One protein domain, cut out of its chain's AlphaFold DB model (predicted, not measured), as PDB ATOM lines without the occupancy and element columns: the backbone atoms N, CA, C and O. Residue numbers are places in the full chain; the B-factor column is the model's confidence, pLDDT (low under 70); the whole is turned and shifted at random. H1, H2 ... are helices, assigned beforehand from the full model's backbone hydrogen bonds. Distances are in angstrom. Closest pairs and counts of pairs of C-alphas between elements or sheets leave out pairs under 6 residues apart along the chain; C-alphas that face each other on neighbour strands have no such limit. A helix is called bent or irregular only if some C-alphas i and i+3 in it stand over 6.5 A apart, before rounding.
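This is residues 30 to 224 of the 232 residues of an uncharacterized protein of Thioploca ingrica (UniProt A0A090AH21). This is an elongated stack of helices: H2, H3 and H4 run lengthwise, H3 and H4 as a hairpin, with residues 55 to 61 of H2 beside residues 81 to 86 of H3. H7 packs on H4, and the long H11 crosses over H7 on the side away from H4. Residues 214 to 224 of H11 stick out at one end, and H1 sits at the other. The 195 printed residues hold eleven named helices, H1 to H11 in chain order, and no named strand: the class is all helix. The whole is compact, with a radius of gyration of the C-alphas of 18.1 A and spans of 64 by 34 by 26 A.

H1, residues 30 to 35, touches residues 66 to 67 of H2, residues 55 to 68, about perpendicular at 89 degrees; their closest C-alphas, Leu 35 and Arg 67, are 5.2 A apart. H2 forms a helical hairpin with H3, residues 80 to 99, at a shallow tilt of 9 degrees, opposite ways; the closest C-alphas, Tyr 57 and Tyr 81, are 5.1 A apart. H3, the hub, touches four helices. It forms a second hairpin with H4, residues 102 to 125, at a shallow tilt of 15 degrees; the closest C-alphas, Tyr 97 and Gln 105, are 5.7 A apart. H5, residues 127 to 131, and H6, residues 133 to 141, touch only at the corner, with C-alphas 129 and 136 closest at 5.3 A. H6 only just touches H3, with 3 pairs of C-alphas within 8 A, Tyr 80 and Arg 137 closest at 5.8 A. H7, residues 144 to 150, touches H4 at a steep tilt of 58 degrees, C-alphas 114 and 147 closest at 5.1 A. H8, residues 159 to 167, touches H3, C-alphas 96 and 164 closest at 6.2 A. H11, residues 193 to 224, touches H7 about perpendicular at 86 degrees, C-alphas 146 and 198 closest at 5.4 A, and is apart from H4. H10, residues 183 to 190, touches H4, C-alphas 122 and 190 closest at 5.9 A. H9, residues 170 to 176, touches no helix but is near H11. Every O i to N i+4 pair is within hydrogen-bond range except in H3, 9 of 16, H11, 27 of 28, and H5, 0 of 1, where 2 of 2 O i to N i+3 pairs are.

H1 begins at C-alpha 30, (-13.660, 4.790, -12.279). H2 is 20.2 A long, H3 25.8 A and H4 34.9 A. H3 is only just irregular, with C-alphas 83 and 86 6.7 A apart. H11, 42.9 A long, has a kink of 39 degrees near residue 212 and ends at C-alpha 224, (10.265, 10.554, -69.929).

The C-alphas farthest apart, Ser 30 and Asn 222, are 64.9 A apart. The printed part has no cut. The links H1 to H2 and H2 to H3 are long. Mean pLDDT of the printed part is 77.0; residues 30 to 33, 46 to 47, 167 and 169 to 224 are under 70.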
ATOM      1  N   SER A  30     -14.290   5.952 -12.926       62.56
ATOM      2  CA  SER A  30     -13.660   4.790 -12.279       62.56
ATOM      3  C   SER A  30     -12.518   4.171 -13.103       62.56
ATOM      4  O   SER A  30     -11.602   3.569 -12.535       62.56
ATOM      5  N   LEU A  31     -12.548   4.291 -14.437       66.00
ATOM      6  CA  LEU A  31     -11.432   3.904 -15.317       66.00
ATOM      7  C   LEU A  31     -10.260   4.873 -15.187       66.00
ATOM      8  O   LEU A  31      -9.123   4.438 -15.025       66.00
ATOM      9  N   LYS A  32     -10.543   6.177 -15.220       64.94
ATOM     10  CA  LYS A  32      -9.532   7.231 -15.124       64.94
ATOM     11  C   LYS A  32      -8.784   7.190 -13.790       64.94
ATOM     12  O   LYS A  32      -7.566   7.314 -13.777       64.94
ATOM     13  N   GLU A  33      -9.492   6.954 -12.687       66.00
ATOM     14  CA  GLU A  33      -8.886   6.807 -11.355       66.00
ATOM     15  C   GLU A  33      -7.980   5.573 -11.259       66.00
ATOM     16  O   GLU A  33      -6.894   5.651 -10.692       66.00
ATOM     17  N   ARG A  34      -8.379   4.448 -11.865       74.56
ATOM     18  CA  ARG A  34      -7.583   3.207 -11.862       74.56
ATOM     19  C   ARG A  34      -6.359   3.243 -12.767       74.56
ATOM     20  O   ARG A  34      -5.383   2.557 -12.491       74.56
ATOM     21  N   LEU A  35      -6.429   3.994 -13.858       79.06
ATOM     22  CA  LEU A  35      -5.363   4.099 -14.853       79.06
ATOM     23  C   LEU A  35      -4.408   5.267 -14.584       79.06
ATOM     24  O   LEU A  35      -3.438   5.450 -15.323       79.06
ATOM     25  N   CYS A  36      -4.680   6.049 -13.540       84.75
ATOM     26  CA  CYS A  36      -3.971   7.279 -13.266       84.75
ATOM     27  C   CYS A  36      -2.467   7.054 -13.070       84.75
ATOM     28  O   CYS A  36      -2.047   6.286 -12.208       84.75
ATOM     29  N   CYS A  37      -1.660   7.737 -13.880       84.25
ATOM     30  CA  CYS A  37      -0.200   7.635 -13.914       84.25
ATOM     31  C   CYS A  37       0.341   6.223 -14.146       84.25
ATOM     32  O   CYS A  37       1.493   5.937 -13.814       84.25
ATOM     33  N   SER A  38      -0.465   5.334 -14.731       87.06
ATOM     34  CA  SER A  38       0.043   4.054 -15.208       87.06
ATOM     35  C   SER A  38       1.001   4.313 -16.361       87.06
ATOM     36  O   SER A  38       0.583   4.825 -17.395       87.06
ATOM     37  N   ASN A  39       2.256   3.886 -16.227       85.56
ATOM     38  CA  ASN A  39       3.194   3.868 -17.351       85.56
ATOM     39  C   ASN A  39       2.845   2.764 -18.352       85.56
ATOM     40  O   ASN A  39       3.142   2.899 -19.532       85.56
ATOM     41  N   LYS A  40       2.196   1.682 -17.898       90.62
ATOM     42  CA  LYS A  40       1.824   0.562 -18.761       90.62
ATOM     43  C   LYS A  40       0.614   0.941 -19.623       90.62
ATOM     44  O   LYS A  40      -0.441   1.232 -19.046       90.62
ATOM     45  N   PRO A  41       0.737   0.909 -20.962       91.12
ATOM     46  CA  PRO A  41      -0.380   1.191 -21.850       91.12
ATOM     47  C   PRO A  41      -1.460   0.127 -21.742       91.12
ATOM     48  O   PRO A  41      -1.153  -1.057 -21.548       91.12
ATOM     49  N   THR A  42      -2.714   0.529 -21.950       89.62
ATOM     50  CA  THR A  42      -3.802  -0.440 -22.083       89.62
ATOM     51  C   THR A  42      -3.482  -1.368 -23.264       89.62
ATOM     52  O   THR A  42      -3.122  -0.874 -24.342       89.62
ATOM     53  N   PRO A  43      -3.525  -2.702 -23.092       85.88
ATOM     54  CA  PRO A  43      -3.264  -3.623 -24.191       85.88
ATOM     55  C   PRO A  43      -4.311  -3.461 -25.294       85.88
ATOM     56  O   PRO A  43      -5.510  -3.465 -25.009       85.88
ATOM     57  N   PHE A  44      -3.876  -3.374 -26.552       84.19
ATOM     58  CA  PHE A  44      -4.802  -3.527 -27.669       84.19
ATOM     59  C   PHE A  44      -5.280  -4.970 -27.792       84.19
ATOM     60  O   PHE A  44      -4.532  -5.924 -27.558       84.19
ATOM     61  N   ASN A  45      -6.521  -5.136 -28.243       79.56
ATOM     62  CA  ASN A  45      -7.001  -6.439 -28.666       79.56
ATOM     63  C   ASN A  45      -6.245  -6.871 -29.934       79.56
ATOM     64  O   ASN A  45      -6.350  -6.238 -30.987       79.56
ATOM     65  N   ALA A  46      -5.508  -7.981 -29.848       68.19
ATOM     66  CA  ALA A  46      -4.742  -8.520 -30.970       68.19
ATOM     67  C   ALA A  46      -5.614  -8.820 -32.209       68.19
ATOM     68  O   ALA A  46      -5.134  -8.710 -33.335       68.19
ATOM     69  N   GLY A  47      -6.900  -9.148 -32.017       69.38
ATOM     70  CA  GLY A  47      -7.865  -9.380 -33.098       69.38
ATOM     71  C   GLY A  47      -8.399  -8.109 -33.777       69.38
ATOM     72  O   GLY A  47      -9.080  -8.212 -34.805       69.38
ATOM     73  N   GLU A  48      -8.104  -6.931 -33.224       75.50
ATOM     74  CA  GLU A  48      -8.536  -5.616 -33.727       75.50
ATOM     75  C   GLU A  48      -7.376  -4.755 -34.228       75.50
ATOM     76  O   GLU A  48      -7.573  -3.936 -35.123       75.50
ATOM     77  N   LEU A  49      -6.159  -4.998 -33.733       79.38
ATOM     78  CA  LEU A  49      -4.976  -4.182 -34.007       79.38
ATOM     79  C   LEU A  49      -4.764  -3.885 -35.501       79.38
ATOM     80  O   LEU A  49      -4.532  -2.747 -35.882       79.38
ATOM     81  N   CYS A  50      -4.926  -4.889 -36.364       83.69
ATOM     82  CA  CYS A  50      -4.734  -4.723 -37.808       83.69
ATOM     83  C   CYS A  50      -5.978  -4.219 -38.560       83.69
ATOM     84  O   CYS A  50      -5.882  -3.865 -39.739       83.69
ATOM     85  N   LYS A  51      -7.143  -4.187 -37.902       86.88
ATOM     86  CA  LYS A  51      -8.411  -3.685 -38.458       86.88
ATOM     87  C   LYS A  51      -8.557  -2.180 -38.269       86.88
ATOM     88  O   LYS A  51      -9.151  -1.523 -39.116       86.88
ATOM     89  N   ASP A  52      -7.954  -1.640 -37.214       82.06
ATOM     90  CA  ASP A  52      -8.010  -0.217 -36.876       82.06
ATOM     91  C   ASP A  52      -7.350   0.697 -37.916       82.06
ATOM     92  O   ASP A  52      -7.597   1.908 -37.935       82.06
ATOM     93  N   GLY A  53      -6.520   0.137 -38.803       91.12
ATOM     94  CA  GLY A  53      -5.855   0.901 -39.848       91.12
ATOM     95  C   GLY A  53      -5.058   2.049 -39.237       91.12
ATOM     96  O   GLY A  53      -4.263   1.828 -38.332       91.12
ATOM     97  N   CYS A  54      -5.265   3.277 -39.704       95.00
ATOM     98  CA  CYS A  54      -4.523   4.430 -39.188       95.00
ATOM     99  C   CYS A  54      -5.039   4.959 -37.844       95.00
ATOM    100  O   CYS A  54      -4.263   5.562 -37.106       95.00
ATOM    101  N   SER A  55      -6.287   4.648 -37.465       94.75
ATOM    102  CA  SER A  55      -6.865   5.098 -36.186       94.75
ATOM    103  C   SER A  55      -6.109   4.571 -34.960       94.75
ATOM    104  O   SER A  55      -6.168   5.181 -33.897       94.75
ATOM    105  N   TYR A  56      -5.343   3.487 -35.121       95.19
ATOM    106  CA  TYR A  56      -4.436   2.945 -34.110       95.19
ATOM    107  C   TYR A  56      -3.577   4.025 -33.432       95.19
ATOM    108  O   TYR A  56      -3.479   4.062 -32.205       95.19
ATOM    109  N   TYR A  57      -2.976   4.923 -34.216       95.88
ATOM    110  CA  TYR A  57      -2.057   5.932 -33.687       95.88
ATOM    111  C   TYR A  57      -2.778   6.985 -32.843       95.88
ATOM    112  O   TYR A  57      -2.282   7.364 -31.783       95.88
ATOM    113  N   GLN A  58      -3.982   7.385 -33.262       96.56
ATOM    114  CA  GLN A  58      -4.837   8.270 -32.474       96.56
ATOM    115  C   GLN A  58      -5.260   7.600 -31.165       96.56
ATOM    116  O   GLN A  58      -5.099   8.172 -30.094       96.56
ATOM    117  N   LYS A  59      -5.718   6.347 -31.226       95.25
ATOM    118  CA  LYS A  59      -6.106   5.589 -30.030       95.25
ATOM    119  C   LYS A  59      -4.944   5.437 -29.040       95.25
ATOM    120  O   LYS A  59      -5.160   5.491 -27.833       95.25
ATOM    121  N   ARG A  60      -3.710   5.266 -29.529       95.50
ATOM    122  CA  ARG A  60      -2.504   5.223 -28.688       95.50
ATOM    123  C   ARG A  60      -2.179   6.561 -28.035       95.50
ATOM    124  O   ARG A  60      -1.889   6.594 -26.841       95.50
ATOM    125  N   HIS A  61      -2.276   7.645 -28.795       96.38
ATOM    126  CA  HIS A  61      -2.188   8.993 -28.248       96.38
ATOM    127  C   HIS A  61      -3.228   9.206 -27.131       96.38
ATOM    128  O   HIS A  61      -2.883   9.640 -26.032       96.38
ATOM    129  N   ASP A  62      -4.484   8.836 -27.381       94.94
ATOM    130  CA  ASP A  62      -5.586   9.051 -26.443       94.94
ATOM    131  C   ASP A  62      -5.453   8.193 -25.176       94.94
ATOM    132  O   ASP A  62      -5.715   8.684 -24.078       94.94
ATOM    133  N   ASP A  63      -4.982   6.945 -25.297       94.12
ATOM    134  CA  ASP A  63      -4.645   6.090 -24.149       94.12
ATOM    135  C   ASP A  63      -3.578   6.738 -23.256       94.12
ATOM    136  O   ASP A  63      -3.737   6.787 -22.032       94.12
ATOM    137  N   TYR A  64      -2.513   7.285 -23.853       94.56
ATOM    138  CA  TYR A  64      -1.477   7.989 -23.102       94.56
ATOM    139  C   TYR A  64      -2.053   9.200 -22.365       94.56
ATOM    140  O   TYR A  64      -1.827   9.357 -21.160       94.56
ATOM    141  N   VAL A  65      -2.817  10.045 -23.066       93.19
ATOM    142  CA  VAL A  65      -3.439  11.241 -22.483       93.19
ATOM    143  C   VAL A  65      -4.374  10.858 -21.339       93.19
ATOM    144  O   VAL A  65      -4.319  11.470 -20.271       93.19
ATOM    145  N   LEU A  66      -5.193   9.818 -21.510       91.44
ATOM    146  CA  LEU A  66      -6.102   9.345 -20.471       91.44
ATOM    147  C   LEU A  66      -5.339   8.950 -19.201       91.44
ATOM    148  O   LEU A  66      -5.670   9.456 -18.124       91.44
ATOM    149  N   ARG A  67      -4.294   8.121 -19.334       91.44
ATOM    150  CA  ARG A  67      -3.466   7.649 -18.210       91.44
ATOM    151  C   ARG A  67      -2.739   8.781 -17.491       91.44
ATOM    152  O   ARG A  67      -2.638   8.748 -16.269       91.44
ATOM    153  N   HIS A  68      -2.271   9.796 -18.215       91.06
ATOM    154  CA  HIS A  68      -1.413  10.838 -17.640       91.06
ATOM    155  C   HIS A  68      -2.141  12.144 -17.288       91.06
ATOM    156  O   HIS A  68      -1.590  12.980 -16.575       91.06
ATOM    157  N   SER A  69      -3.400  12.323 -17.705       88.12
ATOM    158  CA  SER A  69      -4.172  13.560 -17.474       88.12
ATOM    159  C   SER A  69      -4.419  13.915 -16.000       88.12
ATOM    160  O   SER A  69      -4.740  15.060 -15.689       88.12
ATOM    161  N   CYS A  70      -4.304  12.948 -15.093       85.50
ATOM    162  CA  CYS A  70      -4.461  13.123 -13.646       85.50
ATOM    163  C   CYS A  70      -3.114  13.213 -12.902       85.50
ATOM    164  O   CYS A  70      -3.097  13.346 -11.677       85.50
ATOM    165  N   CYS A  71      -1.985  13.130 -13.614       85.69
ATOM    166  CA  CYS A  71      -0.665  13.155 -13.001       85.69
ATOM    167  C   CYS A  71      -0.248  14.558 -12.586       85.69
ATOM    168  O   CYS A  71      -0.455  15.536 -13.301       85.69
ATOM    169  N   LYS A  72       0.414  14.641 -11.427       81.75
ATOM    170  CA  LYS A  72       1.009  15.893 -10.939       81.75
ATOM    171  C   LYS A  72       2.130  16.371 -11.866       81.75
ATOM    172  O   LYS A  72       2.244  17.564 -12.130       81.75
ATOM    173  N   SER A  73       2.943  15.440 -12.369       80.00
ATOM    174  CA  SER A  73       3.923  15.706 -13.418       80.00
ATOM    175  C   SER A  73       3.230  15.686 -14.775       80.00
ATOM    176  O   SER A  73       2.691  14.656 -15.180       80.00
ATOM    177  N   LYS A  74       3.268  16.811 -15.488       70.00
ATOM    178  CA  LYS A  74       2.805  16.861 -16.874       70.00
ATOM    179  C   LYS A  74       3.815  16.142 -17.763       70.00
ATOM    180  O   LYS A  74       4.992  16.496 -17.763       70.00
ATOM    181  N   SER A  75       3.342  15.173 -18.530       82.56
ATOM    182  CA  SER A  75       4.084  14.546 -19.617       82.56
ATOM    183  C   SER A  75       3.231  14.584 -20.880       82.56
ATOM    184  O   SER A  75       2.007  14.453 -20.820       82.56
ATOM    185  N   SER A  76       3.875  14.818 -22.018       90.31
ATOM    186  CA  SER A  76       3.212  14.808 -23.321       90.31
ATOM    187  C   SER A  76       3.351  13.427 -23.958       90.31
ATOM    188  O   SER A  76       4.388  12.786 -23.763       90.31
ATOM    189  N   PRO A  77       2.353  12.969 -24.732       93.94
ATOM    190  CA  PRO A  77       2.499  11.757 -25.527       93.94
ATOM    191  C   PRO A  77       3.678  11.891 -26.506       93.94
ATOM    192  O   PRO A  77       4.018  13.010 -26.906       93.94
ATOM    193  N   PRO A  78       4.294  10.771 -26.926       94.69
ATOM    194  CA  PRO A  78       5.290  10.788 -27.987       94.69
ATOM    195  C   PRO A  78       4.774  11.478 -29.256       94.69
ATOM    196  O   PRO A  78       3.705  11.134 -29.765       94.69
ATOM    197  N   ASP A  79       5.582  12.392 -29.798       90.31
ATOM    198  CA  ASP A  79       5.341  13.079 -31.080       90.31
ATOM    199  C   ASP A  79       5.084  12.085 -32.223       90.31
ATOM    200  O   ASP A  79       4.244  12.310 -33.092       90.31
ATOM    201  N   TYR A  80       5.742  10.925 -32.163       90.38
ATOM    202  CA  TYR A  80       5.604   9.852 -33.131       90.38
ATOM    203  C   TYR A  80       4.152   9.451 -33.395       90.38
ATOM    204  O   TYR A  80       3.858   9.051 -34.512       90.38
ATOM    205  N   TYR A  81       3.239   9.496 -32.420       95.62
ATOM    206  CA  TYR A  81       1.886   8.998 -32.663       95.62
ATOM    207  C   TYR A  81       1.157   9.806 -33.735       95.62
ATOM    208  O   TYR A  81       0.759   9.241 -34.754       95.62
ATOM    209  N   LEU A  82       1.006  11.113 -33.537       94.94
ATOM    210  CA  LEU A  82       0.214  11.941 -34.447       94.94
ATOM    211  C   LEU A  82       1.072  12.545 -35.559       94.94
ATOM    212  O   LEU A  82       0.722  12.438 -36.736       94.94
ATOM    213  N   ASP A  83       2.232  13.093 -35.202       88.88
ATOM    214  CA  ASP A  83       3.051  13.886 -36.125       88.88
ATOM    215  C   ASP A  83       3.799  13.011 -37.137       88.88
ATOM    216  O   ASP A  83       4.257  13.498 -38.176       88.88
ATOM    217  N   TYR A  84       3.902  11.709 -36.850       87.38
ATOM    218  CA  TYR A  84       4.588  10.739 -37.694       87.38
ATOM    219  C   TYR A  84       3.692   9.559 -38.090       87.38
ATOM    220  O   TYR A  84       3.254   9.459 -39.234       87.38
ATOM    221  N   GLY A  85       3.381   8.671 -37.148       91.50
ATOM    222  CA  GLY A  85       2.675   7.414 -37.365       91.50
ATOM    223  C   GLY A  85       1.328   7.597 -38.055       91.50
ATOM    224  O   GLY A  85       1.095   6.977 -39.094       91.50
ATOM    225  N   LEU A  86       0.461   8.467 -37.524       95.06
ATOM    226  CA  LEU A  86      -0.836   8.769 -38.133       95.06
ATOM    227  C   LEU A  86      -0.661   9.421 -39.507       95.06
ATOM    228  O   LEU A  86      -1.113   8.852 -40.503       95.06
ATOM    229  N   LYS A  87       0.057  10.551 -39.558       91.56
ATOM    230  CA  LYS A  87       0.341  11.315 -40.782       91.56
ATOM    231  C   LYS A  87       0.780  10.412 -41.934       91.56
ATOM    232  O   LYS A  87       0.243  10.487 -43.041       91.56
ATOM    233  N   TYR A  88       1.758   9.544 -41.690       88.44
ATOM    234  CA  TYR A  88       2.317   8.709 -42.743       88.44
ATOM    235  C   TYR A  88       1.498   7.457 -43.014       88.44
ATOM    236  O   TYR A  88       1.395   7.056 -44.172       88.44
ATOM    237  N   CYS A  89       0.817   6.895 -42.018       94.19
ATOM    238  CA  CYS A  89      -0.171   5.855 -42.281       94.19
ATOM    239  C   CYS A  89      -1.263   6.344 -43.238       94.19
ATOM    240  O   CYS A  89      -1.606   5.640 -44.195       94.19
ATOM    241  N   GLU A  90      -1.793   7.545 -42.999       94.44
ATOM    242  CA  GLU A  90      -2.805   8.158 -43.855       94.44
ATOM    243  C   GLU A  90      -2.240   8.438 -45.239       94.44
ATOM    244  O   GLU A  90      -2.842   8.029 -46.228       94.44
ATOM    245  N   LYS A  91      -1.036   9.007 -45.327       90.44
ATOM    246  CA  LYS A  91      -0.369   9.237 -46.611       90.44
ATOM    247  C   LYS A  91      -0.200   7.957 -47.430       90.44
ATOM    248  O   LYS A  91      -0.599   7.910 -48.592       90.44
ATOM    249  N   PHE A  92       0.326   6.893 -46.826       91.62
ATOM    250  CA  PHE A  92       0.450   5.597 -47.495       91.62
ATOM    251  C   PHE A  92      -0.919   5.039 -47.908       91.62
ATOM    252  O   PHE A  92      -1.054   4.485 -48.998       91.62
ATOM    253  N   THR A  93      -1.948   5.209 -47.078       94.12
ATOM    254  CA  THR A  93      -3.303   4.696 -47.343       94.12
ATOM    255  C   THR A  93      -4.037   5.483 -48.433       94.12
ATOM    256  O   THR A  93      -4.745   4.886 -49.238       94.12
ATOM    257  N   LEU A  94      -3.883   6.805 -48.471       94.44
ATOM    258  CA  LEU A  94      -4.653   7.696 -49.341       94.44
ATOM    259  C   LEU A  94      -3.918   8.018 -50.645       94.44
ATOM    260  O   LEU A  94      -4.547   8.120 -51.694       94.44
ATOM    261  N   GLU A  95      -2.591   8.158 -50.607       91.88
ATOM    262  CA  GLU A  95      -1.804   8.598 -51.765       91.88
ATOM    263  C   GLU A  95      -1.032   7.466 -52.449       91.88
ATOM    264  O   GLU A  95      -0.875   7.498 -53.675       91.88
ATOM    265  N   THR A  96      -0.509   6.500 -51.685       90.62
ATOM    266  CA  THR A  96       0.351   5.426 -52.216       90.62
ATOM    267  C   THR A  96      -0.474   4.210 -52.612       90.62
ATOM    268  O   THR A  96      -0.376   3.759 -53.749       90.62
ATOM    269  N   TYR A  97      -1.344   3.721 -51.723       95.81
ATOM    270  CA  TYR A  97      -2.164   2.523 -51.929       95.81
ATOM    271  C   TYR A  97      -2.907   2.484 -53.280       95.81
ATOM    272  O   TYR A  97      -2.816   1.453 -53.949       95.81
ATOM    273  N   PRO A  98      -3.575   3.562 -53.753       97.12
ATOM    274  CA  PRO A  98      -4.305   3.516 -55.024       97.12
ATOM    275  C   PRO A  98      -3.408   3.350 -56.258       97.12
ATOM    276  O   PRO A  98      -3.900   3.009 -57.329       97.12
ATOM    277  N   LYS A  99      -2.101   3.613 -56.125       94.25
ATOM    278  CA  LYS A  99      -1.110   3.538 -57.211       94.25
ATOM    279  C   LYS A  99      -0.389   2.190 -57.265       94.25
ATOM    280  O   LYS A  99       0.337   1.932 -58.223       94.25
ATOM    281  N   LEU A 100      -0.559   1.361 -56.236       93.62
ATOM    282  CA  LEU A 100       0.080   0.056 -56.138       93.62
ATOM    283  C   LEU A 100      -0.714  -1.012 -56.894       93.62
ATOM    284  O   LEU A 100      -1.944  -0.956 -56.985       93.62
ATOM    285  N   SER A 101       0.009  -2.021 -57.372       96.25
ATOM    286  CA  SER A 101      -0.557  -3.285 -57.839       96.25
ATOM    287  C   SER A 101      -1.357  -3.994 -56.731       96.25
ATOM    288  O   SER A 101      -1.217  -3.649 -55.551       96.25
ATOM    289  N   PRO A 102      -2.167  -5.018 -57.054       97.56
ATOM    290  CA  PRO A 102      -2.809  -5.852 -56.039       97.56
ATOM    291  C   PRO A 102      -1.822  -6.427 -55.008       97.56
ATOM    292  O   PRO A 102      -2.113  -6.420 -53.809       97.56
ATOM    293  N   GLU A 103      -0.636  -6.860 -55.441       96.44
ATOM    294  CA  GLU A 103       0.427  -7.360 -54.565       96.44
ATOM    295  C   GLU A 103       0.987  -6.248 -53.667       96.44
ATOM    296  O   GLU A 103       1.127  -6.437 -52.457       96.44
ATOM    297  N   GLY A 104       1.242  -5.061 -54.224       95.62
ATOM    298  CA  GLY A 104       1.709  -3.899 -53.465       95.62
ATOM    299  C   GLY A 104       0.679  -3.408 -52.440       95.62
ATOM    300  O   GLY A 104       1.023  -3.063 -51.309       95.62
ATOM    301  N   GLN A 105      -0.609  -3.449 -52.783       97.69
ATOM    302  CA  GLN A 105      -1.706  -3.136 -51.863       97.69
ATOM    303  C   GLN A 105      -1.771  -4.119 -50.688       97.69
ATOM    304  O   GLN A 105      -1.974  -3.711 -49.538       97.69
ATOM    305  N   GLN A 106      -1.590  -5.416 -50.955       97.00
ATOM    306  CA  GLN A 106      -1.512  -6.439 -49.910       97.00
ATOM    307  C   GLN A 106      -0.279  -6.238 -49.027       97.00
ATOM    308  O   GLN A 106      -0.401  -6.273 -47.797       97.00
ATOM    309  N   TRP A 107       0.876  -5.959 -49.638       95.00
ATOM    310  CA  TRP A 107       2.101  -5.622 -48.921       95.00
ATOM    311  C   TRP A 107       1.880  -4.445 -47.968       95.00
ATOM    312  O   TRP A 107       2.182  -4.568 -46.786       95.00
ATOM    313  N   LEU A 108       1.272  -3.347 -48.429       95.00
ATOM    314  CA  LEU A 108       1.059  -2.146 -47.613       95.00
ATOM    315  C   LEU A 108       0.172  -2.441 -46.398       95.00
ATOM    316  O   LEU A 108       0.501  -2.060 -45.271       95.00
ATOM    317  N   LYS A 109      -0.929  -3.180 -46.600       95.38
ATOM    318  CA  LYS A 109      -1.812  -3.613 -45.503       95.38
ATOM    319  C   LYS A 109      -1.058  -4.467 -44.480       95.38
ATOM    320  O   LYS A 109      -1.212  -4.248 -43.276       95.38
ATOM    321  N   LYS A 110      -0.234  -5.410 -44.949       94.56
ATOM    322  CA  LYS A 110       0.559  -6.305 -44.095       94.56
ATOM    323  C   LYS A 110       1.675  -5.560 -43.358       94.56
ATOM    324  O   LYS A 110       1.835  -5.760 -42.160       94.56
ATOM    325  N   ALA A 111       2.383  -4.656 -44.031       92.38
ATOM    326  CA  ALA A 111       3.427  -3.817 -43.450       92.38
ATOM    327  C   ALA A 111       2.875  -2.953 -42.311       92.38
ATOM    328  O   ALA A 111       3.421  -2.974 -41.209       92.38
ATOM    329  N   ARG A 112       1.737  -2.281 -42.533       94.50
ATOM    330  CA  ARG A 112       1.043  -1.510 -41.490       94.50
ATOM    331  C   ARG A 112       0.694  -2.369 -40.271       94.50
ATOM    332  O   ARG A 112       1.008  -1.988 -39.151       94.50
ATOM    333  N   CYS A 113       0.088  -3.535 -40.494       94.25
ATOM    334  CA  CYS A 113      -0.257  -4.479 -39.426       94.25
ATOM    335  C   CYS A 113       0.992  -4.943 -38.648       94.25
ATOM    336  O   CYS A 113       1.004  -4.911 -37.418       94.25
ATOM    337  N   ASN A 114       2.078  -5.291 -39.346       91.62
ATOM    338  CA  ASN A 114       3.340  -5.705 -38.729       91.62
ATOM    339  C   ASN A 114       3.953  -4.603 -37.847       91.62
ATOM    340  O   ASN A 114       4.400  -4.894 -36.736       91.62
ATOM    341  N   LEU A 115       3.960  -3.351 -38.322       91.31
ATOM    342  CA  LEU A 115       4.440  -2.192 -37.558       91.31
ATOM    343  C   LEU A 115       3.662  -2.034 -36.246       91.31
ATOM    344  O   LEU A 115       4.259  -1.908 -35.178       91.31
ATOM    345  N   GLN A 116       2.333  -2.106 -36.316       94.12
ATOM    346  CA  GLN A 116       1.454  -1.971 -35.151       94.12
ATOM    347  C   GLN A 116       1.668  -3.111 -34.152       94.12
ATOM    348  O   GLN A 116       1.830  -2.859 -32.961       94.12
ATOM    349  N   ILE A 117       1.781  -4.357 -34.625       92.06
ATOM    350  CA  ILE A 117       2.095  -5.522 -33.778       92.06
ATOM    351  C   ILE A 117       3.428  -5.341 -33.047       92.06
ATOM    352  O   ILE A 117       3.528  -5.654 -31.860       92.06
ATOM    353  N   MET A 118       4.469  -4.872 -33.734       88.94
ATOM    354  CA  MET A 118       5.777  -4.678 -33.103       88.94
ATOM    355  C   MET A 118       5.783  -3.512 -32.120       88.94
ATOM    356  O   MET A 118       6.406  -3.631 -31.063       88.94
ATOM    357  N   MET A 119       5.049  -2.440 -32.423       91.56
ATOM    358  CA  MET A 119       4.833  -1.333 -31.496       91.56
ATOM    359  C   MET A 119       4.161  -1.826 -30.208       91.56
ATOM    360  O   MET A 119       4.692  -1.592 -29.123       91.56
ATOM    361  N   GLU A 120       3.067  -2.590 -30.317       93.19
ATOM    362  CA  GLU A 120       2.387  -3.187 -29.161       93.19
ATOM    363  C   GLU A 120       3.323  -4.074 -28.342       93.19
ATOM    364  O   GLU A 120       3.401  -3.930 -27.124       93.19
ATOM    365  N   LYS A 121       4.078  -4.963 -28.996       90.88
ATOM    366  CA  LYS A 121       5.031  -5.844 -28.307       90.88
ATOM    367  C   LYS A 121       6.087  -5.055 -27.538       90.88
ATOM    368  O   LYS A 121       6.347  -5.365 -26.377       90.88
ATOM    369  N   GLY A 122       6.684  -4.035 -28.153       90.31
ATOM    370  CA  GLY A 122       7.696  -3.229 -27.472       90.31
ATOM    371  C   GLY A 122       7.127  -2.416 -26.317       90.31
ATOM    372  O   GLY A 122       7.760  -2.353 -25.271       90.31
ATOM    373  N   LEU A 123       5.912  -1.885 -26.459       92.12
ATOM    374  CA  LEU A 123       5.203  -1.173 -25.394       92.12
ATOM    375  C   LEU A 123       4.824  -2.076 -24.215       92.12
ATOM    376  O   LEU A 123       4.909  -1.651 -23.066       92.12
ATOM    377  N   GLN A 124       4.435  -3.327 -24.472       90.44
ATOM    378  CA  GLN A 124       4.163  -4.288 -23.400       90.44
ATOM    379  C   GLN A 124       5.444  -4.744 -22.687       90.44
ATOM    380  O   GLN A 124       5.404  -4.989 -21.480       90.44
ATOM    381  N   ASN A 125       6.572  -4.823 -23.403       89.75
ATOM    382  CA  ASN A 125       7.868  -5.200 -22.835       89.75
ATOM    383  C   ASN A 125       8.552  -4.050 -22.078       89.75
ATOM    384  O   ASN A 125       9.178  -4.290 -21.049       89.75
ATOM    385  N   LYS A 126       8.479  -2.826 -22.613       92.12
ATOM    386  CA  LYS A 126       9.149  -1.617 -22.107       92.12
ATOM    387  C   LYS A 126       8.203  -0.410 -22.166       92.12
ATOM    388  O   LYS A 126       8.345   0.453 -23.038       92.12
ATOM    389  N   PRO A 127       7.204  -0.349 -21.270       92.69
ATOM    390  CA  PRO A 127       6.203   0.718 -21.263       92.69
ATOM    391  C   PRO A 127       6.800   2.118 -21.045       92.69
ATOM    392  O   PRO A 127       6.256   3.114 -21.514       92.69
ATOM    393  N   GLU A 128       7.963   2.211 -20.397       91.31
ATOM    394  CA  GLU A 128       8.690   3.460 -20.166       91.31
ATOM    395  C   GLU A 128       9.183   4.147 -21.448       91.31
ATOM    396  O   GLU A 128       9.596   5.309 -21.398       91.31
ATOM    397  N   LEU A 129       9.136   3.466 -22.602       91.06
ATOM    398  CA  LEU A 129       9.475   4.059 -23.897       91.06
ATOM    399  C   LEU A 129       8.623   5.295 -24.203       91.06
ATOM    400  O   LEU A 129       9.152   6.260 -24.746       91.06
ATOM    401  N   GLU A 130       7.344   5.306 -23.818       93.19
ATOM    402  CA  GLU A 130       6.451   6.447 -24.073       93.19
ATOM    403  C   GLU A 130       6.767   7.684 -23.230       93.19
ATOM    404  O   GLU A 130       6.252   8.765 -23.502       93.19
ATOM    405  N   LEU A 131       7.613   7.557 -22.206       91.19
ATOM    406  CA  LEU A 131       8.003   8.680 -21.352       91.19
ATOM    407  C   LEU A 131       9.100   9.547 -21.989       91.19
ATOM    408  O   LEU A 131       9.472  10.581 -21.438       91.19
ATOM    409  N   ASN A 132       9.654   9.126 -23.130       91.31
ATOM    410  CA  ASN A 132      10.696   9.857 -23.839       91.31
ATOM    411  C   ASN A 132      10.484   9.760 -25.356       91.31
ATOM    412  O   ASN A 132      10.814   8.746 -25.972       91.31
ATOM    413  N   SER A 133       9.992  10.844 -25.962       89.62
ATOM    414  CA  SER A 133       9.649  10.897 -27.389       89.62
ATOM    415  C   SER A 133      10.813  10.521 -28.306       89.62
ATOM    416  O   SER A 133      10.623   9.785 -29.267       89.62
ATOM    417  N   GLU A 134      12.044  10.933 -27.994       83.00
ATOM    418  CA  GLU A 134      13.213  10.586 -28.810       83.00
ATOM    419  C   GLU A 134      13.502   9.078 -28.790       83.00
ATOM    420  O   GLU A 134      13.702   8.464 -29.843       83.00
ATOM    421  N   LYS A 135      13.496   8.457 -27.603       85.38
ATOM    422  CA  LYS A 135      13.659   7.001 -27.467       85.38
ATOM    423  C   LYS A 135      12.515   6.259 -28.146       85.38
ATOM    424  O   LYS A 135      12.768   5.245 -28.795       85.38
ATOM    425  N   PHE A 136      11.294   6.772 -28.028       88.50
ATOM    426  CA  PHE A 136      10.119   6.193 -28.660       88.50
ATOM    427  C   PHE A 136      10.216   6.221 -30.188       88.50
ATOM    428  O   PHE A 136      10.059   5.180 -30.822       88.50
ATOM    429  N   ARG A 137      10.572   7.368 -30.787       82.69
ATOM    430  CA  ARG A 137      10.816   7.472 -32.235       82.69
ATOM    431  C   ARG A 137      11.876   6.477 -32.689       82.69
ATOM    432  O   ARG A 137      11.636   5.722 -33.624       82.69
ATOM    433  N   LYS A 138      13.029   6.426 -32.007       77.50
ATOM    434  CA  LYS A 138      14.107   5.470 -32.330       77.50
ATOM    435  C   LYS A 138      13.613   4.026 -32.274       77.50
ATOM    436  O   LYS A 138      13.904   3.239 -33.171       77.50
ATOM    437  N   PHE A 139      12.851   3.678 -31.239       82.56
ATOM    438  CA  PHE A 139      12.220   2.369 -31.123       82.56
ATOM    439  C   PHE A 139      11.301   2.070 -32.315       82.56
ATOM    440  O   PHE A 139      11.472   1.043 -32.969       82.56
ATOM    441  N   ALA A 140      10.382   2.980 -32.624       85.19
ATOM    442  CA  ALA A 140       9.408   2.817 -33.689       85.19
ATOM    443  C   ALA A 140      10.074   2.663 -35.063       85.19
ATOM    444  O   ALA A 140       9.787   1.703 -35.785       85.19
ATOM    445  N   PHE A 141      11.032   3.535 -35.390       77.81
ATOM    446  CA  PHE A 141      11.813   3.460 -36.625       77.81
ATOM    447  C   PHE A 141      12.491   2.116 -36.805       77.81
ATOM    448  O   PHE A 141      12.437   1.520 -37.880       77.81
ATOM    449  N   ASN A 142      13.030   1.582 -35.717       74.50
ATOM    450  CA  ASN A 142      13.764   0.336 -35.765       74.50
ATOM    451  C   ASN A 142      12.897  -0.904 -36.032       74.50
ATOM    452  O   ASN A 142      13.424  -1.976 -36.317       74.50
ATOM    453  N   THR A 143      11.571  -0.778 -35.981       78.19
ATOM    454  CA  THR A 143      10.662  -1.863 -36.370       78.19
ATOM    455  C   THR A 143      10.434  -1.941 -37.886       78.19
ATOM    456  O   THR A 143      10.024  -2.989 -38.386       78.19
ATOM    457  N   HIS A 144      10.724  -0.877 -38.643       80.69
ATOM    458  CA  HIS A 144      10.321  -0.762 -40.050       80.69
ATOM    459  C   HIS A 144      10.971  -1.800 -40.972       80.69
ATOM    460  O   HIS A 144      10.233  -2.449 -41.716       80.69
ATOM    461  N   PRO A 145      12.294  -2.052 -40.908       75.56
ATOM    462  CA  PRO A 145      12.939  -3.003 -41.815       75.56
ATOM    463  C   PRO A 145      12.331  -4.399 -41.717       75.56
ATOM    464  O   PRO A 145      11.876  -4.963 -42.713       75.56
ATOM    465  N   LYS A 146      12.206  -4.923 -40.493       74.88
ATOM    466  CA  LYS A 146      11.562  -6.217 -40.271       74.88
ATOM    467  C   LYS A 146      10.095  -6.208 -40.703       74.88
ATOM    468  O   LYS A 146       9.662  -7.164 -41.340       74.88
ATOM    469  N   ALA A 147       9.341  -5.143 -40.411       82.94
ATOM    470  CA  ALA A 147       7.930  -5.051 -40.793       82.94
ATOM    471  C   ALA A 147       7.747  -5.182 -42.305       82.94
ATOM    472  O   ALA A 147       6.855  -5.901 -42.763       82.94
ATOM    473  N   TYR A 148       8.600  -4.487 -43.058       78.81
ATOM    474  CA  TYR A 148       8.561  -4.408 -44.510       78.81
ATOM    475  C   TYR A 148       9.021  -5.710 -45.167       78.81
ATOM    476  O   TYR A 148       8.360  -6.179 -46.099       78.81
ATOM    477  N   LEU A 149      10.096  -6.331 -44.666       76.56
ATOM    478  CA  LEU A 149      10.561  -7.632 -45.161       76.56
ATOM    479  C   LEU A 149       9.555  -8.743 -44.868       76.56
ATOM    480  O   LEU A 149       9.183  -9.475 -45.781       76.56
ATOM    481  N   ASP A 150       9.036  -8.819 -43.641       81.56
ATOM    482  CA  ASP A 150       8.000  -9.793 -43.279       81.56
ATOM    483  C   ASP A 150       6.709  -9.568 -44.083       81.56
ATOM    484  O   ASP A 150       5.948 -10.507 -44.348       81.56
ATOM    485  N   ALA A 151       6.437  -8.323 -44.487       87.38
ATOM    486  CA  ALA A 151       5.328  -8.002 -45.375       87.38
ATOM    487  C   ALA A 151       5.560  -8.464 -46.823       87.38
ATOM    488  O   ALA A 151       4.599  -8.555 -47.583       87.38
ATOM    489  N   GLY A 152       6.796  -8.819 -47.181       83.69
ATOM    490  CA  GLY A 152       7.173  -9.315 -48.501       83.69
ATOM    491  C   GLY A 152       7.695  -8.235 -49.440       83.69
ATOM    492  O   GLY A 152       7.566  -8.416 -50.647       83.69
ATOM    493  N   LEU A 153       8.272  -7.136 -48.925       81.06
ATOM    494  CA  LEU A 153       8.790  -6.041 -49.763       81.06
ATOM    495  C   LEU A 153       9.740  -6.577 -50.846       81.06
ATOM    496  O   LEU A 153       9.535  -6.316 -52.023       81.06
ATOM    497  N   ALA A 154      10.700  -7.422 -50.451       76.56
ATOM    498  CA  ALA A 154      11.676  -8.050 -51.347       76.56
ATOM    499  C   ALA A 154      11.051  -8.940 -52.442       76.56
ATOM    500  O   ALA A 154      11.687  -9.213 -53.454       76.56
ATOM    501  N   ASN A 155       9.801  -9.377 -52.258       82.25
ATOM    502  CA  ASN A 155       9.096 -10.274 -53.173       82.25
ATOM    503  C   ASN A 155       8.149  -9.526 -54.127       82.25
ATOM    504  O   ASN A 155       7.449 -10.166 -54.917       82.25
ATOM    505  N   LEU A 156       8.089  -8.189 -54.055       79.75
ATOM    506  CA  LEU A 156       7.287  -7.388 -54.974       79.75
ATOM    507  C   LEU A 156       7.877  -7.458 -56.382       79.75
ATOM    508  O   LEU A 156       8.978  -6.975 -56.644       79.75
ATOM    509  N   LYS A 157       7.106  -8.048 -57.298       83.06
ATOM    510  CA  LYS A 157       7.518  -8.286 -58.688       83.06
ATOM    511  C   LYS A 157       7.376  -7.055 -59.577       83.06
ATOM    512  O   LYS A 157       8.015  -6.994 -60.621       83.06
ATOM    513  N   ASN A 158       6.515  -6.107 -59.207       78.69
ATOM    514  CA  ASN A 158       6.234  -4.927 -60.015       78.69
ATOM    515  C   ASN A 158       7.169  -3.767 -59.623       78.69
ATOM    516  O   ASN A 158       7.039  -3.228 -58.520       78.69
ATOM    517  N   PRO A 159       8.061  -3.308 -60.519       75.00
ATOM    518  CA  PRO A 159       8.968  -2.196 -60.228       75.00
ATOM    519  C   PRO A 159       8.254  -0.870 -59.918       75.00
ATOM    520  O   PRO A 159       8.810  -0.017 -59.228       75.00
ATOM    521  N   LYS A 160       7.010  -0.678 -60.391       79.25
ATOM    522  CA  LYS A 160       6.219   0.522 -60.072       79.25
ATOM    523  C   LYS A 160       5.831   0.583 -58.597       79.25
ATOM    524  O   LYS A 160       5.767   1.679 -58.046       79.25
ATOM    525  N   ASP A 161       5.617  -0.564 -57.952       85.25
ATOM    526  CA  ASP A 161       5.303  -0.593 -56.522       85.25
ATOM    527  C   ASP A 161       6.490  -0.081 -55.714       85.25
ATOM    528  O   ASP A 161       6.331   0.819 -54.894       85.25
ATOM    529  N   TRP A 162       7.691  -0.579 -56.018       77.12
ATOM    530  CA  TRP A 162       8.936  -0.096 -55.425       77.12
ATOM    531  C   TRP A 162       9.097   1.411 -55.584       77.12
ATOM    532  O   TRP A 162       9.368   2.090 -54.598       77.12
ATOM    533  N   PHE A 163       8.853   1.943 -56.787       79.88
ATOM    534  CA  PHE A 163       8.919   3.382 -57.045       79.88
ATOM    535  C   PHE A 163       7.945   4.181 -56.168       79.88
ATOM    536  O   PHE A 163       8.347   5.156 -55.532       79.88
ATOM    537  N   TYR A 164       6.667   3.800 -56.099       83.19
ATOM    538  CA  TYR A 164       5.688   4.538 -55.291       83.19
ATOM    539  C   TYR A 164       5.942   4.395 -53.784       83.19
ATOM    540  O   TYR A 164       5.794   5.369 -53.041       83.19
ATOM    541  N   ILE A 165       6.386   3.221 -53.329       82.12
ATOM    542  CA  ILE A 165       6.780   2.985 -51.933       82.12
ATOM    543  C   ILE A 165       7.993   3.856 -51.572       82.12
ATOM    544  O   ILE A 165       7.962   4.550 -50.557       82.12
ATOM    545  N   SER A 166       9.028   3.893 -52.418       71.88
ATOM    546  CA  SER A 166      10.280   4.613 -52.146       71.88
ATOM    547  C   SER A 166      10.188   6.128 -52.312       71.88
ATOM    548  O   SER A 166      10.992   6.869 -51.751       71.88
ATOM    549  N   THR A 167       9.256   6.613 -53.134       69.69
ATOM    550  CA  THR A 167       9.063   8.053 -53.378       69.69
ATOM    551  C   THR A 167       8.011   8.675 -52.475       69.69
ATOM    552  O   THR A 167       7.862   9.901 -52.469       69.69
ATOM    553  N   THR A 168       7.336   7.865 -51.654       71.06
ATOM    554  CA  THR A 168       6.587   8.391 -50.518       71.06
ATOM    555  C   THR A 168       7.602   9.088 -49.584       71.06
ATOM    556  O   THR A 168       8.610   8.467 -49.245       71.06
ATOM    557  N   PRO A 169       7.409  10.375 -49.214       59.56
ATOM    558  CA  PRO A 169       8.442  11.271 -48.652       59.56
ATOM    559  C   PRO A 169       9.260  10.739 -47.465       59.56
ATOM    560  O   PRO A 169      10.400  11.151 -47.274       59.56
ATOM    561  N   GLU A 170       8.704   9.769 -46.746       57.69
ATOM    562  CA  GLU A 170       9.299   9.004 -45.651       57.69
ATOM    563  C   GLU A 170      10.608   8.303 -45.989       57.69
ATOM    564  O   GLU A 170      11.524   8.334 -45.177       57.69
ATOM    565  N   LEU A 171      10.750   7.679 -47.169       54.12
ATOM    566  CA  LEU A 171      11.966   6.898 -47.436       54.12
ATOM    567  C   LEU A 171      13.186   7.814 -47.546       54.12
ATOM    568  O   LEU A 171      14.284   7.446 -47.151       54.12
ATOM    569  N   LYS A 172      12.989   9.036 -48.050       48.50
ATOM    570  CA  LYS A 172      14.052  10.040 -48.126       48.50
ATOM    571  C   LYS A 172      14.415  10.576 -46.747       48.50
ATOM    572  O   LYS A 172      15.587  10.837 -46.534       48.50
ATOM    573  N   GLU A 173      13.467  10.742 -45.827       51.66
ATOM    574  CA  GLU A 173      13.761  11.135 -44.439       51.66
ATOM    575  C   GLU A 173      14.410   9.981 -43.658       51.66
ATOM    576  O   GLU A 173      15.409  10.196 -42.980       51.66
ATOM    577  N   TRP A 174      13.946   8.747 -43.867       52.25
ATOM    578  CA  TRP A 174      14.520   7.506 -43.337       52.25
ATOM    579  C   TRP A 174      15.955   7.246 -43.838       52.25
ATOM    580  O   TRP A 174      16.812   6.856 -43.051       52.25
ATOM    581  N   LEU A 175      16.244   7.523 -45.119       49.12
ATOM    582  CA  LEU A 175      17.582   7.403 -45.727       49.12
ATOM    583  C   LEU A 175      18.501   8.600 -45.433       49.12
ATOM    584  O   LEU A 175      19.715   8.440 -45.423       49.12
ATOM    585  N   LYS A 176      17.955   9.808 -45.233       47.19
ATOM    586  CA  LYS A 176      18.743  11.001 -44.863       47.19
ATOM    587  C   LYS A 176      19.093  11.028 -43.379       47.19
ATOM    588  O   LYS A 176      20.108  11.610 -43.019       47.19
ATOM    589  N   ALA A 177      18.275  10.411 -42.529       44.66
ATOM    590  CA  ALA A 177      18.518  10.272 -41.097       44.66
ATOM    591  C   ALA A 177      19.561   9.182 -40.778       44.66
ATOM    592  O   ALA A 177      19.421   8.450 -39.797       44.66
ATOM    593  N   GLU A 178      20.615   9.057 -41.591       44.81
ATOM    594  CA  GLU A 178      21.768   8.236 -41.234       44.81
ATOM    595  C   GLU A 178      22.349   8.730 -39.900       44.81
ATOM    596  O   GLU A 178      22.949   9.795 -39.798       44.81
ATOM    597  N   THR A 179      22.134   7.944 -38.846       47.56
ATOM    598  CA  THR A 179      23.189   7.485 -37.929       47.56
ATOM    599  C   THR A 179      22.666   6.286 -37.142       47.56
ATOM    600  O   THR A 179      22.006   6.365 -36.106       47.56
ATOM    601  N   TRP A 180      22.975   5.128 -37.710       54.19
ATOM    602  CA  TRP A 180      22.675   3.780 -37.257       54.19
ATOM    603  C   TRP A 180      23.584   3.329 -36.111       54.19
ATOM    604  O   TRP A 180      24.199   2.270 -36.168       54.19
ATOM    605  N   GLU A 181      23.684   4.102 -35.033       46.69
ATOM    606  CA  GLU A 181      24.630   3.741 -33.968       46.69
ATOM    607  C   GLU A 181      24.047   2.797 -32.899       46.69
ATOM    608  O   GLU A 181      24.774   2.313 -32.036       46.69
ATOM    609  N   GLN A 182      22.733   2.511 -32.897       48.59
ATOM    610  CA  GLN A 182      22.102   1.783 -31.777       48.59
ATOM    611  C   GLN A 182      20.988   0.789 -32.163       48.59
ATOM    612  O   GLN A 182      20.039   0.609 -31.393       48.59
ATOM    613  N   ALA A 183      21.108   0.068 -33.286       47.00
ATOM    614  CA  ALA A 183      20.222  -1.073 -33.600       47.00
ATOM    615  C   ALA A 183      20.160  -2.101 -32.439       47.00
ATOM    616  O   ALA A 183      19.095  -2.632 -32.111       47.00
ATOM    617  N   ASN A 184      21.271  -2.273 -31.708       49.16
ATOM    618  CA  ASN A 184      21.377  -3.146 -30.532       49.16
ATOM    619  C   ASN A 184      20.369  -2.819 -29.415       49.16
ATOM    620  O   ASN A 184      19.871  -3.727 -28.746       49.16
ATOM    621  N   LYS A 185      20.017  -1.538 -29.210       50.62
ATOM    622  CA  LYS A 185      19.086  -1.160 -28.135       50.62
ATOM    623  C   LYS A 185      17.674  -1.662 -28.413       50.62
ATOM    624  O   LYS A 185      17.027  -2.122 -27.481       50.62
ATOM    625  N   VAL A 186      17.223  -1.668 -29.668       52.84
ATOM    626  CA  VAL A 186      15.881  -2.164 -30.027       52.84
ATOM    627  C   VAL A 186      15.834  -3.678 -30.142       52.84
ATOM    628  O   VAL A 186      14.872  -4.281 -29.662       52.84
ATOM    629  N   VAL A 187      16.912  -4.304 -30.629       53.22
ATOM    630  CA  VAL A 187      17.081  -5.760 -30.522       53.22
ATOM    631  C   VAL A 187      16.956  -6.196 -29.061       53.22
ATOM    632  O   VAL A 187      16.285  -7.179 -28.808       53.22
ATOM    633  N   SER A 188      17.458  -5.441 -28.075       57.34
ATOM    634  CA  SER A 188      17.236  -5.765 -26.649       57.34
ATOM    635  C   SER A 188      15.832  -5.436 -26.099       57.34
ATOM    636  O   SER A 188      15.515  -5.822 -24.976       57.34
ATOM    637  N   VAL A 189      14.989  -4.675 -26.815       60.62
ATOM    638  CA  VAL A 189      13.579  -4.429 -26.428       60.62
ATOM    639  C   VAL A 189      12.677  -5.566 -26.904       60.62
ATOM    640  O   VAL A 189      11.821  -6.037 -26.156       60.62
ATOM    641  N   ILE A 190      12.862  -5.986 -28.157       58.88
ATOM    642  CA  ILE A 190      12.019  -6.997 -28.811       58.88
ATOM    643  C   ILE A 190      12.669  -8.400 -28.746       58.88
ATOM    644  O   ILE A 190      11.991  -9.398 -28.960       58.88
ATOM    645  N   ALA A 191      13.957  -8.488 -28.389       61.59
ATOM    646  CA  ALA A 191      14.777  -9.705 -28.290       61.59
ATOM    647  C   ALA A 191      14.823 -10.562 -29.572       61.59
ATOM    648  O   ALA A 191      15.052 -11.768 -29.507       61.59
ATOM    649  N   ASP A 192      14.619  -9.963 -30.749       64.81
ATOM    650  CA  ASP A 192      14.461 -10.706 -32.003       64.81
ATOM    651  C   ASP A 192      15.682 -10.547 -32.922       64.81
ATOM    652  O   ASP A 192      15.891  -9.498 -33.536       64.81
ATOM    653  N   LYS A 193      16.479 -11.617 -33.048       63.66
ATOM    654  CA  LYS A 193      17.637 -11.694 -33.959       63.66
ATOM    655  C   LYS A 193      17.263 -11.346 -35.407       63.66
ATOM    656  O   LYS A 193      18.053 -10.706 -36.093       63.66
ATOM    657  N   LYS A 194      16.037 -11.659 -35.847       59.41
ATOM    658  CA  LYS A 194      15.567 -11.360 -37.209       59.41
ATOM    659  C   LYS A 194      15.468  -9.862 -37.485       59.41
ATOM    660  O   LYS A 194      15.467  -9.474 -38.645       59.41
ATOM    661  N   ILE A 195      15.366  -9.020 -36.450       60.66
ATOM    662  CA  ILE A 195      15.426  -7.560 -36.613       60.66
ATOM    663  C   ILE A 195      16.828  -7.150 -37.057       60.66
ATOM    664  O   ILE A 195      16.949  -6.371 -37.994       60.66
ATOM    665  N   LYS A 196      17.874  -7.699 -36.427       62.25
ATOM    666  CA  LYS A 196      19.268  -7.409 -36.785       62.25
ATOM    667  C   LYS A 196      19.580  -7.855 -38.216       62.25
ATOM    668  O   LYS A 196      20.079  -7.055 -38.996       62.25
ATOM    669  N   ASP A 197      19.201  -9.078 -38.573       63.81
ATOM    670  CA  ASP A 197      19.436  -9.604 -39.924       63.81
ATOM    671  C   ASP A 197      18.650  -8.792 -40.982       63.81
ATOM    672  O   ASP A 197      19.169  -8.462 -42.048       63.81
ATOM    673  N   ALA A 198      17.404  -8.397 -40.673       60.09
ATOM    674  CA  ALA A 198      16.590  -7.536 -41.537       60.09
ATOM    675  C   ALA A 198      17.204  -6.146 -41.743       60.09
ATOM    676  O   ALA A 198      17.072  -5.564 -42.819       60.09
ATOM    677  N   PHE A 199      17.841  -5.612 -40.704       57.03
ATOM    678  CA  PHE A 199      18.545  -4.341 -40.744       57.03
ATOM    679  C   PHE A 199      19.769  -4.393 -41.649       57.03
ATOM    680  O   PHE A 199      19.870  -3.559 -42.543       57.03
ATOM    681  N   GLU A 200      20.646  -5.376 -41.450       63.09
ATOM    682  CA  GLU A 200      21.845  -5.569 -42.276       63.09
ATOM    683  C   GLU A 200      21.460  -5.743 -43.753       63.09
ATOM    684  O   GLU A 200      21.998  -5.059 -44.624       63.09
ATOM    685  N   TYR A 201      20.433  -6.557 -44.026       61.84
ATOM    686  CA  TYR A 201      19.894  -6.730 -45.375       61.84
ATOM    687  C   TYR A 201      19.338  -5.422 -45.957       61.84
ATOM    688  O   TYR A 201      19.645  -5.071 -47.092       61.84
ATOM    689  N   MET A 202      18.520  -4.678 -45.208       55.78
ATOM    690  CA  MET A 202      17.954  -3.414 -45.695       55.78
ATOM    691  C   MET A 202      19.002  -2.321 -45.886       55.78
ATOM    692  O   MET A 202      18.847  -1.518 -46.797       55.78
ATOM    693  N   GLU A 203      20.059  -2.286 -45.076       57.81
ATOM    694  CA  GLU A 203      21.183  -1.366 -45.260       57.81
ATOM    695  C   GLU A 203      21.950  -1.690 -46.550       57.81
ATOM    696  O   GLU A 203      22.263  -0.792 -47.332       57.81
ATOM    697  N   GLU A 204      22.193  -2.973 -46.825       60.12
ATOM    698  CA  GLU A 204      22.787  -3.432 -48.084       60.12
ATOM    699  C   GLU A 204      21.894  -3.086 -49.287       60.12
ATOM    700  O   GLU A 204      22.355  -2.484 -50.260       60.12
ATOM    701  N   GLN A 205      20.591  -3.382 -49.200       54.19
ATOM    702  CA  GLN A 205      19.625  -3.016 -50.236       54.19
ATOM    703  C   GLN A 205      19.517  -1.498 -50.398       54.19
ATOM    704  O   GLN A 205      19.391  -1.036 -51.522       54.19
ATOM    705  N   ALA A 206      19.606  -0.708 -49.325       52.00
ATOM    706  CA  ALA A 206      19.580   0.752 -49.376       52.00
ATOM    707  C   ALA A 206      20.841   1.330 -50.028       52.00
ATOM    708  O   ALA A 206      20.726   2.274 -50.805       52.00
ATOM    709  N   LYS A 207      22.027   0.760 -49.779       56.34
ATOM    710  CA  LYS A 207      23.273   1.125 -50.480       56.34
ATOM    711  C   LYS A 207      23.171   0.809 -51.973       56.34
ATOM    712  O   LYS A 207      23.444   1.674 -52.804       56.34
ATOM    713  N   ASN A 208      22.686  -0.386 -52.310       50.16
ATOM    714  CA  ASN A 208      22.447  -0.793 -53.696       50.16
ATOM    715  C   ASN A 208      21.359   0.069 -54.364       50.16
ATOM    716  O   ASN A 208      21.515   0.482 -55.509       50.16
ATOM    717  N   PHE A 209      20.299   0.418 -53.632       43.69
ATOM    718  CA  PHE A 209      19.208   1.276 -54.085       43.69
ATOM    719  C   PHE A 209      19.648   2.733 -54.244       43.69
ATOM    720  O   PHE A 209      19.281   3.349 -55.231       43.69
ATOM    721  N   LYS A 210      20.464   3.291 -53.342       44.88
ATOM    722  CA  LYS A 210      21.037   4.646 -53.449       44.88
ATOM    723  C   LYS A 210      21.862   4.775 -54.731       44.88
ATOM    724  O   LYS A 210      21.605   5.679 -55.526       44.88
ATOM    725  N   ASN A 211      22.739   3.802 -54.979       49.28
ATOM    726  CA  ASN A 211      23.523   3.712 -56.212       49.28
ATOM    727  C   ASN A 211      22.624   3.538 -57.458       49.28
ATOM    728  O   ASN A 211      22.861   4.166 -58.484       49.28
ATOM    729  N   TRP A 212      21.537   2.765 -57.351       35.38
ATOM    730  CA  TRP A 212      20.522   2.584 -58.400       35.38
ATOM    731  C   TRP A 212      19.640   3.831 -58.627       35.38
ATOM    732  O   TRP A 212      19.241   4.105 -59.758       35.38
ATOM    733  N   THR A 213      19.342   4.629 -57.593       48.44
ATOM    734  CA  THR A 213      18.414   5.771 -57.674       48.44
ATOM    735  C   THR A 213      18.975   6.959 -58.431       48.44
ATOM    736  O   THR A 213      18.217   7.595 -59.152       48.44
ATOM    737  N   GLU A 214      20.265   7.274 -58.326       52.31
ATOM    738  CA  GLU A 214      20.828   8.407 -59.074       52.31
ATOM    739  C   GLU A 214      20.856   8.118 -60.580       52.31
ATOM    740  O   GLU A 214      20.504   8.974 -61.395       52.31
ATOM    741  N   GLU A 215      21.178   6.880 -60.951       51.09
ATOM    742  CA  GLU A 215      21.246   6.436 -62.340       51.09
ATOM    743  C   GLU A 215      19.851   6.219 -62.950       51.09
ATOM    744  O   GLU A 215      19.572   6.708 -64.044       51.09
ATOM    745  N   GLN A 216      18.928   5.562 -62.241       47.28
ATOM    746  CA  GLN A 216      17.580   5.288 -62.751       47.28
ATOM    747  C   GLN A 216      16.650   6.494 -62.682       47.28
ATOM    748  O   GLN A 216      15.819   6.639 -63.570       47.28
ATOM    749  N   VAL A 217      16.786   7.400 -61.707       46.91
ATOM    750  CA  VAL A 217      16.043   8.675 -61.743       46.91
ATOM    751  C   VAL A 217      16.501   9.500 -62.940       46.91
ATOM    752  O   VAL A 217      15.653  10.026 -63.652       46.91
ATOM    753  N   LYS A 218      17.806   9.540 -63.229       51.44
ATOM    754  CA  LYS A 218      18.349  10.232 -64.404       51.44
ATOM    755  C   LYS A 218      17.929   9.558 -65.716       51.44
ATOM    756  O   LYS A 218      17.502  10.244 -66.640       51.44
ATOM    757  N   ASN A 219      17.966   8.228 -65.789       49.16
ATOM    758  CA  ASN A 219      17.538   7.469 -66.967       49.16
ATOM    759  C   ASN A 219      16.019   7.529 -67.182       49.16
ATOM    760  O   ASN A 219      15.580   7.673 -68.317       49.16
ATOM    761  N   LEU A 220      15.214   7.504 -66.118       40.47
ATOM    762  CA  LEU A 220      13.762   7.675 -66.173       40.47
ATOM    763  C   LEU A 220      13.384   9.115 -66.536       40.47
ATOM    764  O   LEU A 220      12.489   9.311 -67.350       40.47
ATOM    765  N   GLN A 221      14.078  10.123 -65.998       42.59
ATOM    766  CA  GLN A 221      13.911  11.524 -66.399       42.59
ATOM    767  C   GLN A 221      14.263  11.730 -67.878       42.59
ATOM    768  O   GLN A 221      13.506  12.379 -68.596       42.59
ATOM    769  N   ASN A 222      15.358  11.130 -68.357       48.28
ATOM    770  CA  ASN A 222      15.756  11.174 -69.765       48.28
ATOM    771  C   ASN A 222      14.774  10.413 -70.671       48.28
ATOM    772  O   ASN A 222      14.395  10.920 -71.724       48.28
ATOM    773  N   TRP A 223      14.320   9.228 -70.259       40.50
ATOM    774  CA  TRP A 223      13.322   8.448 -70.991       40.50
ATOM    775  C   TRP A 223      11.979   9.177 -71.062       40.50
ATOM    776  O   TRP A 223      11.407   9.264 -72.141       40.50
ATOM    777  N   LEU A 224      11.500   9.763 -69.958       34.09
ATOM    778  CA  LEU A 224      10.265  10.554 -69.929       34.09
ATOM    779  C   LEU A 224      10.378  11.801 -70.809       34.09
ATOM    780  O   LEU A 224       9.459  12.083 -71.572       34.09
TER     781      LEU A 224